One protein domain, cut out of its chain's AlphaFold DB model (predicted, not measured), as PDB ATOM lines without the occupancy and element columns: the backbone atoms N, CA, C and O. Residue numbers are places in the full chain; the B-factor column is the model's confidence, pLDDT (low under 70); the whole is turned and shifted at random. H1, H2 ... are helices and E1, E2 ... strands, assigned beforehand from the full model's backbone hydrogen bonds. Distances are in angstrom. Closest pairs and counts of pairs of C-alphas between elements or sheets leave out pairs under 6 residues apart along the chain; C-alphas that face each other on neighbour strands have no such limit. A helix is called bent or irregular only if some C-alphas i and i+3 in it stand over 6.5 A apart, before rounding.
ATOM      1  N   GLU A   2      30.276  35.318  36.840       76.50
ATOM      2  CA  GLU A   2      29.026  34.837  37.439       76.50
ATOM      3  C   GLU A   2      28.200  35.896  38.196       76.50
ATOM      4  O   GLU A   2      27.087  36.173  37.762       76.50
ATOM      5  N   ASP A   3      28.743  36.606  39.202       80.56
ATOM      6  CA  ASP A   3      27.982  37.628  39.957       80.56
ATOM      7  C   ASP A   3      27.327  38.692  39.061       80.56
ATOM      8  O   ASP A   3      26.268  39.230  39.383       80.56
ATOM      9  N   VAL A   4      28.003  39.069  37.968       85.44
ATOM     10  CA  VAL A   4      27.551  40.121  37.047       85.44
ATOM     11  C   VAL A   4      26.449  39.584  36.145       85.44
ATOM     12  O   VAL A   4      25.448  40.271  35.942       85.44
ATOM     13  N   LEU A   5      26.605  38.349  35.660       88.88
ATOM     14  CA  LEU A   5      25.597  37.677  34.851       88.88
ATOM     15  C   LEU A   5      24.336  37.393  35.675       88.88
ATOM     16  O   LEU A   5      23.255  37.797  35.259       88.88
ATOM     17  N   ASN A   6      24.467  36.808  36.869       87.81
ATOM     18  CA  ASN A   6      23.342  36.511  37.761       87.81
ATOM     19  C   ASN A   6      22.567  37.789  38.116       87.81
ATOM     20  O   ASN A   6      21.343  37.828  38.010       87.81
ATOM     21  N   ASN A   7      23.271  38.881  38.433       91.25
ATOM     22  CA  ASN A   7      22.650  40.179  38.691       91.25
ATOM     23  C   ASN A   7      21.910  40.744  37.462       91.25
ATOM     24  O   ASN A   7      20.769  41.196  37.575       91.25
ATOM     25  N   TYR A   8      22.523  40.688  36.275       92.00
ATOM     26  CA  TYR A   8      21.879  41.124  35.035       92.00
ATOM     27  C   TYR A   8      20.639  40.275  34.706       92.00
ATOM     28  O   TYR A   8      19.587  40.833  34.378       92.00
ATOM     29  N   LEU A   9      20.727  38.949  34.848       90.94
ATOM     30  CA  LEU A   9      19.608  38.030  34.644       90.94
ATOM     31  C   LEU A   9      18.448  38.345  35.597       90.94
ATOM     32  O   LEU A   9      17.313  38.505  35.155       90.94
ATOM     33  N   PHE A  10      18.741  38.539  36.881       89.88
ATOM     34  CA  PHE A  10      17.740  38.815  37.908       89.88
ATOM     35  C   PHE A  10      17.032  40.172  37.724       89.88
ATOM     36  O   PHE A  10      15.808  40.287  37.863       89.88
ATOM     37  N   PHE A  11      17.777  41.231  37.389       90.00
ATOM     38  CA  PHE A  11      17.240  42.598  37.373       90.00
ATOM     39  C   PHE A  11      16.843  43.143  35.999       90.00
ATOM     40  O   PHE A  11      16.002  44.049  35.928       90.00
ATOM     41  N   ARG A  12      17.464  42.667  34.915       89.31
ATOM     42  CA  ARG A  12      17.397  43.302  33.587       89.31
ATOM     43  C   ARG A  12      16.900  42.368  32.491       89.31
ATOM     44  O   ARG A  12      16.094  42.808  31.668       89.31
ATOM     45  N   PHE A  13      17.350  41.115  32.475       88.62
ATOM     46  CA  PHE A  13      16.996  40.169  31.420       88.62
ATOM     47  C   PHE A  13      15.483  39.965  31.333       88.62
ATOM     48  O   PHE A  13      14.811  39.717  32.331       88.62
ATOM     49  N   ARG A  14      14.939  40.125  30.118       86.94
ATOM     50  CA  ARG A  14      13.518  39.924  29.784       86.94
ATOM     51  C   ARG A  14      12.513  40.545  30.777       86.94
ATOM     52  O   ARG A  14      11.392  40.064  30.893       86.94
ATOM     53  N   LYS A  15      12.849  41.675  31.425       86.19
ATOM     54  CA  LYS A  15      12.007  42.322  32.459       86.19
ATOM     55  C   LYS A  15      10.543  42.567  32.036       86.19
ATOM     56  O   LYS A  15       9.672  42.575  32.895       86.19
ATOM     57  N   LYS A  16      10.263  42.751  30.738       89.12
ATOM     58  CA  LYS A  16       8.900  42.928  30.192       89.12
ATOM     59  C   LYS A  16       8.037  41.655  30.192       89.12
ATOM     60  O   LYS A  16       6.823  41.774  30.120       89.12
ATOM     61  N   THR A  17       8.639  40.466  30.239       90.25
ATOM     62  CA  THR A  17       7.945  39.161  30.233       90.25
ATOM     63  C   THR A  17       8.179  38.389  31.533       90.25
ATOM     64  O   THR A  17       8.034  37.170  31.573       90.25
ATOM     65  N   LEU A  18       8.629  39.078  32.583       90.56
ATOM     66  CA  LEU A  18       8.911  38.487  33.882       90.56
ATOM     67  C   LEU A  18       7.607  38.338  34.669       90.56
ATOM     68  O   LEU A  18       6.985  39.338  35.014       90.56
ATOM     69  N   ILE A  19       7.230  37.097  34.975       88.88
ATOM     70  CA  ILE A  19       6.029  36.790  35.764       88.88
ATOM     71  C   ILE A  19       6.313  36.961  37.264       88.88
ATOM     72  O   ILE A  19       5.516  37.545  37.991       88.88
ATOM     73  N   LYS A  20       7.460  36.451  37.729       90.31
ATOM     74  CA  LYS A  20       7.819  36.342  39.147       90.31
ATOM     75  C   LYS A  20       9.339  36.285  39.309       90.31
ATOM     76  O   LYS A  20      10.017  35.750  38.432       90.31
ATOM     77  N   ARG A  21       9.872  36.797  40.423       91.75
ATOM     78  CA  ARG A  21      11.211  36.433  40.912       91.75
ATOM     79  C   ARG A  21      11.057  35.540  42.126       91.75
ATOM     80  O   ARG A  21      10.353  35.904  43.058       91.75
ATOM     81  N   THR A  22      11.759  34.426  42.120       93.25
ATOM     82  CA  THR A  22      11.879  33.551  43.277       93.25
ATOM     83  C   THR A  22      13.358  33.280  43.469       93.25
ATOM     84  O   THR A  22      14.088  33.127  42.486       93.25
ATOM     85  N   LEU A  23      13.807  33.265  44.717       93.50
ATOM     86  CA  LEU A  23      15.152  32.814  45.046       93.50
ATOM     87  C   LEU A  23      15.160  31.302  45.250       93.50
ATOM     88  O   LEU A  23      14.173  30.713  45.679       93.50
ATOM     89  N   VAL A  24      16.288  30.677  44.951       92.31
ATOM     90  CA  VAL A  24      16.593  29.307  45.364       92.31
ATOM     91  C   VAL A  24      17.826  29.404  46.250       92.31
ATOM     92  O   VAL A  24      18.679  30.257  46.002       92.31
ATOM     93  N   GLU A  25      17.871  28.599  47.305       87.56
ATOM     94  CA  GLU A  25      18.957  28.580  48.282       87.56
ATOM     95  C   GLU A  25      20.346  28.518  47.629       87.56
ATOM     96  O   GLU A  25      20.661  27.574  46.904       87.56
ATOM     97  N   ASP A  26      21.188  29.506  47.943       77.94
ATOM     98  CA  ASP A  26      22.606  29.549  47.563       77.94
ATOM     99  C   ASP A  26      23.464  29.417  48.831       77.94
ATOM    100  O   ASP A  26      24.058  30.367  49.359       77.94
ATOM    101  N   GLY A  27      23.403  28.213  49.405       80.25
ATOM    102  CA  GLY A  27      24.000  27.880  50.693       80.25
ATOM    103  C   GLY A  27      23.479  28.757  51.836       80.25
ATOM    104  O   GLY A  27      22.298  29.083  51.933       80.25
ATOM    105  N   ILE A  28      24.381  29.161  52.735       85.62
ATOM    106  CA  ILE A  28      23.989  29.831  53.984       85.62
ATOM    107  C   ILE A  28      23.443  31.259  53.801       85.62
ATOM    108  O   ILE A  28      22.912  31.813  54.759       85.62
ATOM    109  N   LEU A  29      23.547  31.884  52.619       86.75
ATOM    110  CA  LEU A  29      23.159  33.294  52.415       86.75
ATOM    111  C   LEU A  29      21.671  33.581  52.676       86.75
ATOM    112  O   LEU A  29      21.321  34.730  52.945       86.75
ATOM    113  N   ASN A  30      20.808  32.567  52.643       90.06
ATOM    114  CA  ASN A  30      19.384  32.681  52.964       90.06
ATOM    115  C   ASN A  30      19.093  32.705  54.480       90.06
ATOM    116  O   ASN A  30      17.993  33.078  54.888       90.06
ATOM    117  N   TYR A  31      20.079  32.353  55.312       89.12
ATOM    118  CA  TYR A  31      19.930  32.076  56.748       89.12
ATOM    119  C   TYR A  31      20.566  33.142  57.661       89.12
ATOM    120  O   TYR A  31      20.483  33.055  58.884       89.12
ATOM    121  N   TYR A  32      21.211  34.175  57.102       87.69
ATOM    122  CA  TYR A  32      21.732  35.303  57.885       87.69
ATOM    123  C   TYR A  32      21.701  36.630  57.116       87.69
ATOM    124  O   TYR A  32      21.789  36.689  55.892       87.69
ATOM    125  N   ASP A  33      21.587  37.740  57.845       87.62
ATOM    126  CA  ASP A  33      21.490  39.089  57.276       87.62
ATOM    127  C   ASP A  33      22.858  39.620  56.798       87.62
ATOM    128  O   ASP A  33      23.496  40.441  57.467       87.62
ATOM    129  N   TYR A  34      23.332  39.150  55.642       86.75
ATOM    130  CA  TYR A  34      24.534  39.686  55.005       86.75
ATOM    131  C   TYR A  34      24.222  40.890  54.112       86.75
ATOM    132  O   TYR A  34      23.404  40.800  53.196       86.75
ATOM    133  N   ARG A  35      24.913  42.016  54.338       89.19
ATOM    134  CA  ARG A  35      24.735  43.271  53.586       89.19
ATOM    135  C   ARG A  35      26.071  43.800  53.074       89.19
ATOM    136  O   ARG A  35      27.104  43.641  53.722       89.19
ATOM    137  N   ILE A  36      26.056  44.479  51.927       86.12
ATOM    138  CA  ILE A  36      27.263  45.086  51.345       86.12
ATOM    139  C   ILE A  36      27.779  46.202  52.268       86.12
ATOM    140  O   ILE A  36      27.135  47.240  52.424       86.12
ATOM    141  N   THR A  37      28.967  46.013  52.851       85.19
ATOM    142  CA  THR A  37      29.598  47.017  53.722       85.19
ATOM    143  C   THR A  37      29.985  48.283  52.949       85.19
ATOM    144  O   THR A  37      30.221  48.260  51.735       85.19
ATOM    145  N   ARG A  38      30.092  49.419  53.658       84.25
ATOM    146  CA  ARG A  38      30.443  50.725  53.063       84.25
ATOM    147  C   ARG A  38      31.776  50.692  52.305       84.25
ATOM    148  O   ARG A  38      31.892  51.332  51.263       84.25
ATOM    149  N   GLU A  39      32.737  49.920  52.801       83.50
ATOM    150  CA  GLU A  39      34.045  49.680  52.180       83.50
ATOM    151  C   GLU A  39      33.905  48.910  50.861       83.50
ATOM    152  O   GLU A  39      34.298  49.408  49.801       83.50
ATOM    153  N   ARG A  40      33.246  47.740  50.899       84.88
ATOM    154  CA  ARG A  40      33.019  46.889  49.718       84.88
ATOM    155  C   ARG A  40      32.185  47.594  48.646       84.88
ATOM    156  O   ARG A  40      32.341  47.296  47.462       84.88
ATOM    157  N   ARG A  41      31.347  48.574  49.016       87.94
ATOM    158  CA  ARG A  41      30.516  49.351  48.077       87.94
ATOM    159  C   ARG A  41      31.328  49.984  46.939       87.94
ATOM    160  O   ARG A  41      30.814  50.049  45.827       87.94
ATOM    161  N   ARG A  42      32.589  50.391  47.164       89.88
ATOM    162  CA  ARG A  42      33.477  50.907  46.097       89.88
ATOM    163  C   ARG A  42      33.735  49.857  45.009       89.88
ATOM    164  O   ARG A  42      33.576  50.153  43.828       89.88
ATOM    165  N   THR A  43      34.027  48.618  45.401       89.38
ATOM    166  CA  THR A  43      34.222  47.482  44.485       89.38
ATOM    167  C   THR A  43      32.963  47.185  43.672       89.38
ATOM    168  O   THR A  43      33.046  46.950  42.468       89.38
ATOM    169  N   PHE A  44      31.778  47.259  44.289       89.69
ATOM    170  CA  PHE A  44      30.505  47.087  43.577       89.69
ATOM    171  C   PHE A  44      30.198  48.238  42.602       89.69
ATOM    172  O   PHE A  44      29.637  47.987  41.537       89.69
ATOM    173  N   GLN A  45      30.606  49.480  42.901       92.38
ATOM    174  CA  GLN A  45      30.521  50.586  41.934       92.38
ATOM    175  C   GLN A  45      31.448  50.357  40.735       92.38
ATOM    176  O   GLN A  45      31.010  50.537  39.600       92.38
ATOM    177  N   LEU A  46      32.684  49.894  40.951       91.75
ATOM    178  CA  LEU A  46      33.586  49.544  39.849       91.75
ATOM    179  C   LEU A  46      33.019  48.398  38.996       91.75
ATOM    180  O   LEU A  46      32.946  48.540  37.776       91.75
ATOM    181  N   LYS A  47      32.524  47.313  39.621       91.56
ATOM    182  CA  LYS A  47      31.800  46.231  38.920       91.56
ATOM    183  C   LYS A  47      30.659  46.793  38.065       91.56
ATOM    184  O   LYS A  47      30.521  46.396  36.913       91.56
ATOM    185  N   LYS A  48      29.879  47.743  38.596       93.31
ATOM    186  CA  LYS A  48      28.767  48.376  37.877       93.31
ATOM    187  C   LYS A  48      29.208  49.186  36.661       93.31
ATOM    188  O   LYS A  48      28.582  49.050  35.611       93.31
ATOM    189  N   TRP A  49      30.256  49.996  36.787       94.50
ATOM    190  CA  TRP A  49      30.815  50.746  35.662       94.50
ATOM    191  C   TRP A  49      31.321  49.813  34.562       94.50
ATOM    192  O   TRP A  49      30.903  49.947  33.416       94.50
ATOM    193  N   VAL A  50      32.145  48.822  34.916       92.94
ATOM    194  CA  VAL A  50      32.688  47.846  33.959       92.94
ATOM    195  C   VAL A  50      31.561  47.082  33.258       92.94
ATOM    196  O   VAL A  50      31.516  47.036  32.033       92.94
ATOM    197  N   ALA A  51      30.603  46.536  34.010       93.31
ATOM    198  CA  ALA A  51      29.505  45.758  33.444       93.31
ATOM    199  C   ALA A  51      28.599  46.586  32.509       93.31
ATOM    200  O   ALA A  51      28.136  46.071  31.493       93.31
ATOM    201  N   TYR A  52      28.406  47.881  32.793       93.44
ATOM    202  CA  TYR A  52      27.688  48.798  31.903       93.44
ATOM    203  C   TYR A  52      28.377  48.949  30.535       93.44
ATOM    204  O   TYR A  52      27.695  48.865  29.516       93.44
ATOM    205  N   PHE A  53      29.709  49.092  30.493       94.56
ATOM    206  CA  PHE A  53      30.463  49.156  29.230       94.56
ATOM    207  C   PHE A  53      30.340  47.878  28.386       94.56
ATOM    208  O   PHE A  53      30.319  47.962  27.162       94.56
ATOM    209  N   PHE A  54      30.183  46.713  29.019       92.50
ATOM    210  CA  PHE A  54      29.942  45.432  28.340       92.50
ATOM    211  C   PHE A  54      28.452  45.131  28.073       92.50
ATOM    212  O   PHE A  54      28.087  43.984  27.830       92.50
ATOM    213  N   GLY A  55      27.565  46.132  28.138       91.88
ATOM    214  CA  GLY A  55      26.138  45.954  27.833       91.88
ATOM    215  C   GLY A  55      25.344  45.162  28.882       91.88
ATOM    216  O   GLY A  55      24.189  44.812  28.640       91.88
ATOM    217  N   MET A  56      25.914  44.930  30.071       92.62
ATOM    218  CA  MET A  56      25.290  44.225  31.196       92.62
ATOM    219  C   MET A  56      25.078  45.162  32.405       92.62
ATOM    220  O   MET A  56      25.803  45.069  33.395       92.62
ATOM    221  N   PRO A  57      24.095  46.092  32.388       91.31
ATOM    222  CA  PRO A  57      23.841  46.997  33.509       91.31
ATOM    223  C   PRO A  57      23.631  46.277  34.849       91.31
ATOM    224  O   PRO A  57      22.636  45.581  35.047       91.31
ATOM    225  N   TYR A  58      24.546  46.520  35.786       92.38
ATOM    226  CA  TYR A  58      24.538  45.930  37.123       92.38
ATOM    227  C   TYR A  58      23.755  46.792  38.127       92.38
ATOM    228  O   TYR A  58      23.943  48.012  38.225       92.38
ATOM    229  N   ASN A  59      22.910  46.151  38.926       91.62
ATOM    230  CA  ASN A  59      22.204  46.747  40.051       91.62
ATOM    231  C   ASN A  59      22.932  46.414  41.358       91.62
ATOM    232  O   ASN A  59      22.984  45.262  41.777       91.62
ATOM    233  N   ILE A  60      23.452  47.432  42.044       91.38
ATOM    234  CA  ILE A  60      23.997  47.256  43.396       91.38
ATOM    235  C   ILE A  60      22.816  47.136  44.359       91.38
ATOM    236  O   ILE A  60      22.058  48.095  44.515       91.38
ATOM    237  N   LEU A  61      22.674  45.966  44.981       88.50
ATOM    238  CA  LEU A  61      21.681  45.709  46.021       88.50
ATOM    239  C   LEU A  61      21.869  46.675  47.201       88.50
ATOM    240  O   LEU A  61      22.985  46.873  47.688       88.50
ATOM    241  N   ASN A  62      20.769  47.273  47.658       84.38
ATOM    242  CA  ASN A  62      20.706  48.012  48.916       84.38
ATOM    243  C   ASN A  62      19.789  47.208  49.838       84.38
ATOM    244  O   ASN A  62      18.577  47.262  49.662       84.38
ATOM    245  N   GLY A  63      20.368  46.437  50.757       88.56
ATOM    246  CA  GLY A  63      19.624  45.414  51.484       88.56
ATOM    247  C   GLY A  63      20.464  44.165  51.712       88.56
ATOM    248  O   GLY A  63      21.695  44.255  51.813       88.56
ATOM    249  N   GLN A  64      19.792  43.023  51.780       90.00
ATOM    250  CA  GLN A  64      20.392  41.703  51.933       90.00
ATOM    251  C   GLN A  64      20.964  41.201  50.591       90.00
ATOM    252  O   GLN A  64      20.431  41.492  49.520       90.00
ATOM    253  N   LEU A  65      22.100  40.494  50.617       88.38
ATOM    254  CA  LEU A  65      22.862  40.175  49.398       88.38
ATOM    255  C   LEU A  65      22.174  39.179  48.440       88.38
ATOM    256  O   LEU A  65      22.425  39.250  47.241       88.38
ATOM    257  N   SER A  66      21.302  38.297  48.933       88.62
ATOM    258  CA  SER A  66      20.444  37.448  48.089       88.62
ATOM    259  C   SER A  66      19.301  38.235  47.431       88.62
ATOM    260  O   SER A  66      18.770  37.816  46.408       88.62
ATOM    261  N   GLY A  67      18.930  39.394  47.992       90.62
ATOM    262  CA  GLY A  67      17.790  40.198  47.549       90.62
ATOM    263  C   GLY A  67      16.424  39.700  48.036       90.62
ATOM    264  O   GLY A  67      15.409  40.166  47.527       90.62
ATOM    265  N   ILE A  68      16.365  38.781  49.006       93.19
ATOM    266  CA  ILE A  68      15.102  38.285  49.590       93.19
ATOM    267  C   ILE A  68      14.261  39.389  50.255       93.19
ATOM    268  O   ILE A  68      13.037  39.297  50.324       93.19
ATOM    269  N   ASP A  69      14.895  40.471  50.701       93.62
ATOM    270  CA  ASP A  69      14.241  41.631  51.307       93.62
ATOM    271  C   ASP A  69      13.552  42.552  50.283       93.62
ATOM    272  O   ASP A  69      12.792  43.445  50.663       93.62
ATOM    273  N   LEU A  70      13.754  42.317  48.984       92.31
ATOM    274  CA  LEU A  70      13.108  43.079  47.920       92.31
ATOM    275  C   LEU A  70      11.595  42.778  47.827       92.31
ATOM    276  O   LEU A  70      11.195  41.609  47.859       92.31
ATOM    277  N   PRO A  71      10.733  43.796  47.626       90.50
ATOM    278  CA  PRO A  71       9.301  43.593  47.395       90.50
ATOM    279  C   PRO A  71       8.992  42.770  46.137       90.50
ATOM    280  O   PRO A  71       8.016  42.027  46.111       90.50
ATOM    281  N   GLU A  72       9.824  42.867  45.094       90.50
ATOM    282  CA  GLU A  72       9.666  42.075  43.867       90.50
ATOM    283  C   GLU A  72      10.061  40.592  43.993       90.50
ATOM    284  O   GLU A  72       9.978  39.869  42.997       90.50
ATOM    285  N   VAL A  73      10.504  40.153  45.177       94.19
ATOM    286  CA  VAL A  73      10.827  38.761  45.517       94.19
ATOM    287  C   VAL A  73       9.805  38.274  46.552       94.19
ATOM    288  O   VAL A  73      10.029  38.443  47.753       94.19
ATOM    289  N   PRO A  74       8.651  37.727  46.127       95.00
ATOM    290  CA  PRO A  74       7.645  37.191  47.041       95.00
ATOM    291  C   PRO A  74       8.127  35.985  47.856       95.00
ATOM    292  O   PRO A  74       7.668  35.823  48.979       95.00
ATOM    293  N   ASP A  75       9.037  35.160  47.324       96.44
ATOM    294  CA  ASP A  75       9.423  33.900  47.966       96.44
ATOM    295  C   ASP A  75      10.849  33.413  47.651       96.44
ATOM    296  O   ASP A  75      11.516  33.860  46.710       96.44
ATOM    297  N   GLN A  76      11.294  32.471  48.484       96.12
ATOM    298  CA  GLN A  76      12.531  31.705  48.371       96.12
ATOM    299  C   GLN A  76      12.264  30.209  48.582       96.12
ATOM    300  O   GLN A  76      11.596  29.835  49.541       96.12
ATOM    301  N   TYR A  77      12.829  29.350  47.735       95.62
ATOM    302  CA  TYR A  77      12.932  27.916  48.001       95.62
ATOM    303  C   TYR A  77      14.169  27.647  48.856       95.62
ATOM    304  O   TYR A  77      15.289  27.899  48.410       95.62
ATOM    305  N   VAL A  78      13.961  27.137  50.067       93.69
ATOM    306  CA  VAL A  78      15.008  26.852  51.059       93.69
ATOM    307  C   VAL A  78      14.742  25.511  51.725       93.69
ATOM    308  O   VAL A  78      13.587  25.142  51.935       93.69
ATOM    309  N   LYS A  79      15.798  24.766  52.051       89.44
ATOM    310  CA  LYS A  79      15.683  23.436  52.665       89.44
ATOM    311  C   LYS A  79      15.047  23.491  54.054       89.44
ATOM    312  O   LYS A  79      14.279  22.601  54.400       89.44
ATOM    313  N   PHE A  80      15.319  24.560  54.808       87.81
ATOM    314  CA  PHE A  80      14.873  24.711  56.194       87.81
ATOM    315  C   PHE A  80      14.159  26.063  56.419       87.81
ATOM    316  O   PHE A  80      14.767  27.023  56.909       87.81
ATOM    317  N   PRO A  81      12.879  26.188  56.009       91.38
ATOM    318  CA  PRO A  81      12.104  27.431  56.076       91.38
ATOM    319  C   PRO A  81      12.114  28.147  57.430       91.38
ATOM    320  O   PRO A  81      12.126  29.375  57.475       91.38
ATOM    321  N   GLU A  82      12.133  27.393  58.525       88.75
ATOM    322  CA  GLU A  82      12.069  27.885  59.900       88.75
ATOM    323  C   GLU A  82      13.326  28.647  60.350       88.75
ATOM    324  O   GLU A  82      13.241  29.486  61.247       88.75
ATOM    325  N   PHE A  83      14.473  28.397  59.710       86.62
ATOM    326  CA  PHE A  83      15.741  29.082  59.985       86.62
ATOM    327  C   PHE A  83      16.060  30.192  58.973       86.62
ATOM    328  O   PHE A  83      17.057  30.903  59.123       86.62
ATOM    329  N   ALA A  84      15.256  30.331  57.916       91.31
ATOM    330  CA  ALA A  84      15.476  31.337  56.890       91.31
ATOM    331  C   ALA A  84      15.335  32.756  57.466       91.31
ATOM    332  O   ALA A  84      14.562  33.005  58.384       91.31
ATOM    333  N   LEU A  85      16.039  33.731  56.890       90.75
ATOM    334  CA  LEU A  85      15.994  35.117  57.372       90.75
ATOM    335  C   LEU A  85      14.607  35.778  57.217       90.75
ATOM    336  O   LEU A  85      14.286  36.715  57.944       90.75
ATOM    337  N   TYR A  86      13.812  35.278  56.270       93.69
ATOM    338  CA  TYR A  86      12.424  35.665  56.010       93.69
ATOM    339  C   TYR A  86      11.579  34.377  55.906       93.69
ATOM    340  O   TYR A  86      11.348  33.896  54.786       93.69
ATOM    341  N   PRO A  87      11.195  33.752  57.041       93.75
ATOM    342  CA  PRO A  87      10.431  32.500  57.060       93.75
ATOM    343  C   PRO A  87       9.058  32.629  56.397       93.75
ATOM    344  O   PRO A  87       8.566  31.688  55.786       93.75
ATOM    345  N   GLU A  88       8.444  33.812  56.451       95.69
ATOM    346  CA  GLU A  88       7.146  34.097  55.831       95.69
ATOM    347  C   GLU A  88       7.195  34.116  54.295       95.69
ATOM    348  O   GLU A  88       6.159  34.020  53.639       95.69
ATOM    349  N   LYS A  89       8.403  34.206  53.725       96.00
ATOM    350  CA  LYS A  89       8.689  34.059  52.292       96.00
ATOM    351  C   LYS A  89       9.230  32.671  51.930       96.00
ATOM    352  O   LYS A  89       9.540  32.424  50.764       96.00
ATOM    353  N   ALA A  90       9.438  31.787  52.900       96.44
ATOM    354  CA  ALA A  90      10.130  30.527  52.681       96.44
ATOM    355  C   ALA A  90       9.177  29.414  52.221       96.44
ATOM    356  O   ALA A  90       8.160  29.130  52.849       96.44
ATOM    357  N   ILE A  91       9.545  28.755  51.125       96.38
ATOM    358  CA  ILE A  91       8.895  27.555  50.602       96.38
ATOM    359  C   ILE A  91       9.868  26.386  50.814       96.38
ATOM    360  O   ILE A  91      11.031  26.512  50.419       96.38
ATOM    361  N   PRO A  92       9.439  25.257  51.411       93.88
ATOM    362  CA  PRO A  92      10.314  24.108  51.613       93.88
ATOM    363  C   PRO A  92      10.814  23.559  50.273       93.88
ATOM    364  O   PRO A  92      10.033  23.174  49.401       93.88
ATOM    365  N   LEU A  93      12.134  23.514  50.128       91.31
ATOM    366  CA  LEU A  93      12.829  22.766  49.092       91.31
ATOM    367  C   LEU A  93      13.097  21.354  49.622       91.31
ATOM    368  O   LEU A  93      13.609  21.199  50.728       91.31
TER     369      LEU A  93
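What this domain is: This is residues 2 to 93 of the 239 residues of an uncharacterized protein of Muricauda sp. TY007 (UniProt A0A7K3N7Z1). A small sheet of three short parallel strands, E1, E2 and E3, stands at one end of the domain and the longest helix, H3, at the other, with H1 between these ends and near H3. H2 grazes the sheet, and residues 54 to 74, with no named element, run from H3 back through the middle to E2. The 92 printed residues include three named helices and three named strands, in the order H1, E1, H2, H3, E2, E3; the class is mixed, helices and strands, with 37 residues, under half, in named elements. Across the sheet the order is E1, E2, E3. The whole is compact, with a radius of gyration of the C-alphas of 13.9 A and spans of 41 by 35 by 21 A.

Where its parts are: H1 takes residues 2 to 11, 14.1 A from first to last C-alpha, and begins at C-alpha 2 at (29.026, 34.837, 37.439). E1, residues 22 to 24, is 6.7 A long. H2, residues 27 to 30, is irregular: its C-alphas 27 and 30 are 7.0 A apart. H3, residues 41 to 53, is 18.8 A long, from C-alpha 41 at (30.516, 49.351, 48.077). E2, residues 75 to 78, measures 9.5 A. E3, residues 90 to 92, measures 6.5 A and ends at C-alpha 92 at (10.314, 24.108, 51.613).

How they stand to each other: E1 and E2 are parallel neighbours at 13 degrees, with N 77 and O 23 within hydrogen-bond range at 2.8 A and N 23 and O 75 at 3.1 A. E2 and E3 are parallel at 41 degrees, with N 91 and O 76 at 2.8 A and N 78 and O 91 at 3.0 A. E1 and E3 are the edge strands. E1, H2, H3 and E2 form a strand-helix-strand unit, two parallel neighbour strands with helices between them along the chain; its crossover is right-handed. H2 is on the sheet but only grazes it, with residues 27 to 30; the closest C-alphas of H2 and E2, those of Asn 30 and Val 78, are 7.5 A apart. H1 and H3 are not on the sheet. H1 and H3 are close but not clearly touching: their closest C-alphas, those of Val 4 and Ala 51, are 7.0 A apart. Their lines are about perpendicular, at 77 degrees. H2 is apart from H1 and from H3. In H1 and H3 every O i to N i+4 pair is within hydrogen-bond range; H2 is too short for such a pair, and its one O i to N i+3 pair is not within range.

The domain as a whole: The two C-alphas farthest apart, those of Phe 53 and Glu 82, are 41.6 A apart. The printed part has no cut. The links from H3 to E2, 21 residues, and from E2 to E3, 11 residues, are long. The mean pLDDT of the printed part is 90.1, and no printed residue is under 70.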